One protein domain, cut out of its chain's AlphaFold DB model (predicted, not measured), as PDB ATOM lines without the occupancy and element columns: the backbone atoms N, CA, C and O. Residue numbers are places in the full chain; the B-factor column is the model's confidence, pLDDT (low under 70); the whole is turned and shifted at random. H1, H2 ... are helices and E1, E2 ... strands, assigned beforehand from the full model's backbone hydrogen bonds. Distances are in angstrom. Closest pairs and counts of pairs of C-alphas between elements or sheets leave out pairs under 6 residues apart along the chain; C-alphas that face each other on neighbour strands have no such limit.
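Overview. This is residues 8 to 51 of the 112 residues of an uncharacterized protein of Archangium gephyra (UniProt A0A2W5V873). What does the model look like at first sight? It is a flat, spread piece in which a two-stranded hairpin, E1 and E2, stands in the middle, with the short helix H1 off to one side and the helix H2 off to the other. A long stretch with no named element, residues 29 to 43, leads from H1 past E2 to H2, and its residues 38 to 39 pair in parallel with residues 18 to 19 of E2. How is it made up? The printed part has 44 residues with two named strands and two named helices in the order E1, E2, H1, H2; the sheet has the order E1 - E2, antiparallel, and the class is mixed, helices and strands. The whole is compact, with a radius of gyration of the C-alphas of 10.6 A and spans of 28 by 26 by 11 A.

Along the chain. Where are the strands? E1 is residues 8 to 11, from C-alpha 8 at (181.734, 133.075, 105.553), and is 10.2 A long from first to last C-alpha. E2 is residues 14 to 19, 16.5 A long, ending at C-alpha 19 at (172.930, 130.458, 106.387). Where are the helices? H1 is residues 24 to 28, 6.4 A long. H2 is residues 44 to 51, 10.4 A long, ending at C-alpha 51 at (176.503, 141.885, 107.556).

Arrangement. How do the strands pair? E1 and E2 form a hairpin, antiparallel at 153 degrees between their directions. N 9 and O 16 are 3.0 A apart and N 14 and O 11 are 2.9 A apart, both within hydrogen-bond range. How near do the helices come to E2? E2 and H1 have one pair of C-alphas within 8 A, those of Glu 19 and Leu 25, 7.6 A apart. E2 and H2 also have one such pair, Leu 18 and Val 47, 7.7 A apart. Which elements stay apart? H1 and H2 are apart, and E1 is apart from both helices. What do the helix backbones show? In H1 and H2 every O i to N i+4 pair is within hydrogen-bond range.

Size, cuts and confidence. How large is it? The two C-alphas farthest apart, those of Asp 31 and Arg 45, are 28.4 A apart. How do the links run? The links from E1 to E2 and from E2 to H1 are tight, and the link from H1 to H2, 15 residues, is long. Is there a cut, and where is confidence low? The printed part has no cut. The mean pLDDT of the printed part is 82.3, and residues 28 and 33 are under 70.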
ATOM      1  N   ALA A   8     180.908 132.937 104.350       70.88
ATOM      2  CA  ALA A   8     181.734 133.075 105.553       70.88
ATOM      3  C   ALA A   8     182.516 134.391 105.489       70.88
ATOM      4  O   ALA A   8     183.228 134.645 104.517       70.88
ATOM      5  N   VAL A   9     182.392 135.228 106.519       70.31
ATOM      6  CA  VAL A   9     183.083 136.525 106.593       70.31
ATOM      7  C   VAL A   9     183.947 136.565 107.843       70.31
ATOM      8  O   VAL A   9     183.463 136.276 108.934       70.31
ATOM      9  N   MET A  10     185.214 136.951 107.696       76.25
ATOM     10  CA  MET A  10     186.111 137.216 108.820       76.25
ATOM     11  C   MET A  10     186.308 138.726 108.980       76.25
ATOM     12  O   MET A  10     186.698 139.407 108.034       76.25
ATOM     13  N   HIS A  11     186.079 139.241 110.185       77.69
ATOM     14  CA  HIS A  11     186.328 140.631 110.548       77.69
ATOM     15  C   HIS A  11     186.852 140.713 111.984       77.69
ATOM     16  O   HIS A  11     186.291 140.087 112.877       77.69
ATOM     17  N   ASP A  12     187.946 141.449 112.196       79.25
ATOM     18  CA  ASP A  12     188.602 141.614 113.505       79.25
ATOM     19  C   ASP A  12     188.793 140.288 114.279       79.25
ATOM     20  O   ASP A  12     188.418 140.135 115.440       79.25
ATOM     21  N   ARG A  13     189.330 139.269 113.583       79.38
ATOM     22  CA  ARG A  13     189.558 137.896 114.097       79.38
ATOM     23  C   ARG A  13     188.295 137.149 114.552       79.38
ATOM     24  O   ARG A  13     188.404 136.078 115.144       79.38
ATOM     25  N   ARG A  14     187.106 137.672 114.255       77.88
ATOM     26  CA  ARG A  14     185.824 136.985 114.422       77.88
ATOM     27  C   ARG A  14     185.347 136.502 113.070       77.88
ATOM     28  O   ARG A  14     185.460 137.220 112.079       77.88
ATOM     29  N   PHE A  15     184.814 135.291 113.032       79.69
ATOM     30  CA  PHE A  15     184.153 134.787 111.844       79.69
ATOM     31  C   PHE A  15     182.646 134.761 112.053       79.69
ATOM     32  O   PHE A  15     182.155 134.495 113.150       79.69
ATOM     33  N   PHE A  16     181.927 135.045 110.980       84.19
ATOM     34  CA  PHE A  16     180.480 135.012 110.920       84.19
ATOM     35  C   PHE A  16     180.081 134.042 109.823       84.19
ATOM     36  O   PHE A  16     180.596 134.118 108.703       84.19
ATOM     37  N   VAL A  17     179.164 133.142 110.155       85.69
ATOM     38  CA  VAL A  17     178.591 132.201 109.197       85.69
ATOM     39  C   VAL A  17     177.188 132.671 108.860       85.69
ATOM     40  O   VAL A  17     176.392 132.905 109.767       85.69
ATOM     41  N   LEU A  18     176.894 132.836 107.574       86.06
ATOM     42  CA  LEU A  18     175.558 133.146 107.086       86.06
ATOM     43  C   LEU A  18     174.930 131.888 106.490       86.06
ATOM     44  O   LEU A  18     175.569 131.176 105.715       86.06
ATOM     45  N   GLU A  19     173.674 131.634 106.845       86.75
ATOM     46  CA  GLU A  19     172.930 130.458 106.387       86.75
ATOM     47  C   GLU A  19     171.534 130.817 105.896       86.75
ATOM     48  O   GLU A  19     170.841 131.664 106.463       86.75
ATOM     49  N   GLU A  20     171.073 130.113 104.866       88.06
ATOM     50  CA  GLU A  20     169.713 130.297 104.371       88.06
ATOM     51  C   GLU A  20     168.690 129.745 105.370       88.06
ATOM     52  O   GLU A  20     167.657 130.364 105.625       88.06
ATOM     53  N   ARG A  21     168.971 128.567 105.940       86.88
ATOM     54  CA  ARG A  21     168.001 127.793 106.720       86.88
ATOM     55  C   ARG A  21     168.441 127.644 108.177       86.88
ATOM     56  O   ARG A  21     169.596 127.292 108.419       86.88
ATOM     57  N   PRO A  22     167.523 127.821 109.146       85.38
ATOM     58  CA  PRO A  22     167.799 127.522 110.547       85.38
ATOM     59  C   PRO A  22     168.304 126.091 110.731       85.38
ATOM     60  O   PRO A  22     167.832 125.173 110.060       85.38
ATOM     61  N   TYR A  23     169.248 125.904 111.656       82.50
ATOM     62  CA  TYR A  23     169.770 124.600 112.094       82.50
ATOM     63  C   TYR A  23     170.443 123.729 111.014       82.50
ATOM     64  O   TYR A  23     170.933 122.648 111.337       82.50
ATOM     65  N   ARG A  24     170.541 124.183 109.752       81.62
ATOM     66  CA  ARG A  24     171.187 123.425 108.664       81.62
ATOM     67  C   ARG A  24     172.649 123.115 108.982       81.62
ATOM     68  O   ARG A  24     173.085 121.988 108.780       81.62
ATOM     69  N   LEU A  25     173.357 124.091 109.546       77.38
ATOM     70  CA  LEU A  25     174.753 123.972 109.956       77.38
ATOM     71  C   LEU A  25     174.955 122.952 111.088       77.38
ATOM     72  O   LEU A  25     175.913 122.188 111.045       77.38
ATOM     73  N   LEU A  26     174.022 122.860 112.044       74.69
ATOM     74  CA  LEU A  26     174.082 121.851 113.111       74.69
ATOM     75  C   LEU A  26     173.970 120.423 112.562       74.69
ATOM     76  O   LEU A  26     174.554 119.499 113.120       74.69
ATOM     77  N   ALA A  27     173.216 120.240 111.475       75.25
ATOM     78  CA  ALA A  27     173.015 118.936 110.853       75.25
ATOM     79  C   ALA A  27     174.180 118.510 109.942       75.25
ATOM     80  O   ALA A  27     174.385 117.314 109.743       75.25
ATOM     81  N   SER A  28     174.916 119.464 109.362       68.88
ATOM     82  CA  SER A  28     175.934 119.194 108.338       68.88
ATOM     83  C   SER A  28     177.380 119.397 108.802       68.88
ATOM     84  O   SER A  28     178.285 118.857 108.166       68.88
ATOM     85  N   LEU A  29     177.613 120.159 109.877       73.19
ATOM     86  CA  LEU A  29     178.939 120.615 110.302       73.19
ATOM     87  C   LEU A  29     179.074 120.640 111.831       73.19
ATOM     88  O   LEU A  29     179.011 121.693 112.467       73.19
ATOM     89  N   SER A  30     179.339 119.474 112.428       71.69
ATOM     90  CA  SER A  30     179.597 119.354 113.872       71.69
ATOM     91  C   SER A  30     180.800 120.173 114.349       71.69
ATOM     92  O   SER A  30     180.825 120.587 115.502       71.69
ATOM     93  N   ASP A  31     181.774 120.444 113.476       74.88
ATOM     94  CA  ASP A  31     182.966 121.237 113.818       74.88
ATOM     95  C   ASP A  31     182.646 122.721 114.037       74.88
ATOM     96  O   ASP A  31     183.385 123.433 114.713       74.88
ATOM     97  N   LEU A  32     181.523 123.189 113.484       73.50
ATOM     98  CA  LEU A  32     180.994 124.533 113.711       73.50
ATOM     99  C   LEU A  32     179.897 124.546 114.788       73.50
ATOM    100  O   LEU A  32     179.228 125.562 114.983       73.50
ATOM    101  N   ASN A  33     179.704 123.438 115.508       67.88
ATOM    102  CA  ASN A  33     178.742 123.364 116.596       67.88
ATOM    103  C   ASN A  33     179.193 124.287 117.743       67.88
ATOM    104  O   ASN A  33     180.315 124.184 118.235       67.88
ATOM    105  N   GLY A  34     178.328 125.224 118.137       70.81
ATOM    106  CA  GLY A  34     178.661 126.320 119.057       70.81
ATOM    107  C   GLY A  34     178.784 127.695 118.393       70.81
ATOM    108  O   GLY A  34     178.814 128.700 119.102       70.81
ATOM    109  N   PHE A  35     178.782 127.766 117.057       77.31
ATOM    110  CA  PHE A  35     178.575 129.016 116.329       77.31
ATOM    111  C   PHE A  35     177.090 129.210 116.044       77.31
ATOM    112  O   PHE A  35     176.430 128.306 115.538       77.31
ATOM    113  N   ASP A  36     176.571 130.396 116.365       82.44
ATOM    114  CA  ASP A  36     175.205 130.786 116.023       82.44
ATOM    115  C   ASP A  36     175.196 131.398 114.609       82.44
ATOM    116  O   ASP A  36     175.719 132.506 114.424       82.44
ATOM    117  N   PRO A  37     174.699 130.682 113.579       86.31
ATOM    118  CA  PRO A  37     174.701 131.197 112.221       86.31
ATOM    119  C   PRO A  37     173.720 132.363 112.073       86.31
ATOM    120  O   PRO A  37     172.585 132.346 112.551       86.31
ATOM    121  N   LEU A  38     174.127 133.367 111.305       88.88
ATOM    122  CA  LEU A  38     173.275 134.477 110.912       88.88
ATOM    123  C   LEU A  38     172.318 134.008 109.811       88.88
ATOM    124  O   LEU A  38     172.642 134.033 108.622       88.88
ATOM    125  N   VAL A  39     171.129 133.569 110.220       89.62
ATOM    126  CA  VAL A  39     170.113 133.076 109.285       89.62
ATOM    127  C   VAL A  39     169.500 134.226 108.485       89.62
ATOM    128  O   VAL A  39     169.060 135.225 109.065       89.62
ATOM    129  N   HIS A  40     169.469 134.083 107.157       89.69
ATOM    130  CA  HIS A  40     168.998 135.119 106.233       89.69
ATOM    131  C   HIS A  40     167.814 134.722 105.344       89.69
ATOM    132  O   HIS A  40     167.306 135.578 104.628       89.69
ATOM    133  N   HIS A  41     167.353 133.466 105.367       89.94
ATOM    134  CA  HIS A  41     166.146 133.026 104.643       89.94
ATOM    135  C   HIS A  41     166.139 133.332 103.136       89.94
ATOM    136  O   HIS A  41     165.085 133.571 102.554       89.94
ATOM    137  N   ASN A  42     167.318 133.341 102.506       87.69
ATOM    138  CA  ASN A  42     167.504 133.741 101.107       87.69
ATOM    139  C   ASN A  42     167.024 135.176 100.789       87.69
ATOM    140  O   ASN A  42     166.744 135.501  99.639       87.69
ATOM    141  N   ASP A  43     166.927 136.050 101.798       91.56
ATOM    142  CA  ASP A  43     166.553 137.451 101.612       91.56
ATOM    143  C   ASP A  43     167.812 138.342 101.607       91.56
ATOM    144  O   ASP A  43     168.474 138.487 102.644       91.56
ATOM    145  N   PRO A  44     168.155 138.987 100.473       90.38
ATOM    146  CA  PRO A  44     169.326 139.856 100.378       90.38
ATOM    147  C   PRO A  44     169.264 141.047 101.342       90.38
ATOM    148  O   PRO A  44     170.298 141.508 101.821       90.38
ATOM    149  N   ARG A  45     168.070 141.540 101.696       93.38
ATOM    150  CA  ARG A  45     167.913 142.625 102.677       93.38
ATOM    151  C   ARG A  45     168.314 142.143 104.065       93.38
ATOM    152  O   ARG A  45     169.004 142.863 104.789       93.38
ATOM    153  N   VAL A  46     167.933 140.916 104.419       92.88
ATOM    154  CA  VAL A  46     168.339 140.298 105.685       92.88
ATOM    155  C   VAL A  46     169.844 140.044 105.687       92.88
ATOM    156  O   VAL A  46     170.490 140.396 106.671       92.88
ATOM    157  N   VAL A  47     170.430 139.556 104.584       91.50
ATOM    158  CA  VAL A  47     171.894 139.415 104.440       91.50
ATOM    159  C   VAL A  47     172.603 140.737 104.741       91.50
ATOM    160  O   VAL A  47     173.487 140.775 105.594       91.50
ATOM    161  N   LEU A  48     172.184 141.839 104.110       91.88
ATOM    162  CA  LEU A  48     172.784 143.161 104.324       91.88
ATOM    163  C   LEU A  48     172.658 143.634 105.778       91.88
ATOM    164  O   LEU A  48     173.623 144.158 106.333       91.88
ATOM    165  N   SER A  49     171.511 143.391 106.420       91.44
ATOM    166  CA  SER A  49     171.319 143.725 107.837       91.44
ATOM    167  C   SER A  49     172.268 142.931 108.730       91.44
ATOM    168  O   SER A  49     172.916 143.504 109.603       91.44
ATOM    169  N   LYS A  50     172.380 141.619 108.500       90.44
ATOM    170  CA  LYS A  50     173.259 140.727 109.266       90.44
ATOM    171  C   LYS A  50     174.730 141.096 109.077       90.44
ATOM    172  O   LYS A  50     175.463 141.140 110.058       90.44
ATOM    173  N   LEU A  51     175.145 141.422 107.851       87.88
ATOM    174  CA  LEU A  51     176.503 141.885 107.556       87.88
ATOM    175  C   LEU A  51     176.808 143.217 108.243       87.88
ATOM    176  O   LEU A  51     177.857 143.345 108.867       87.88
TER     177      LEU A  51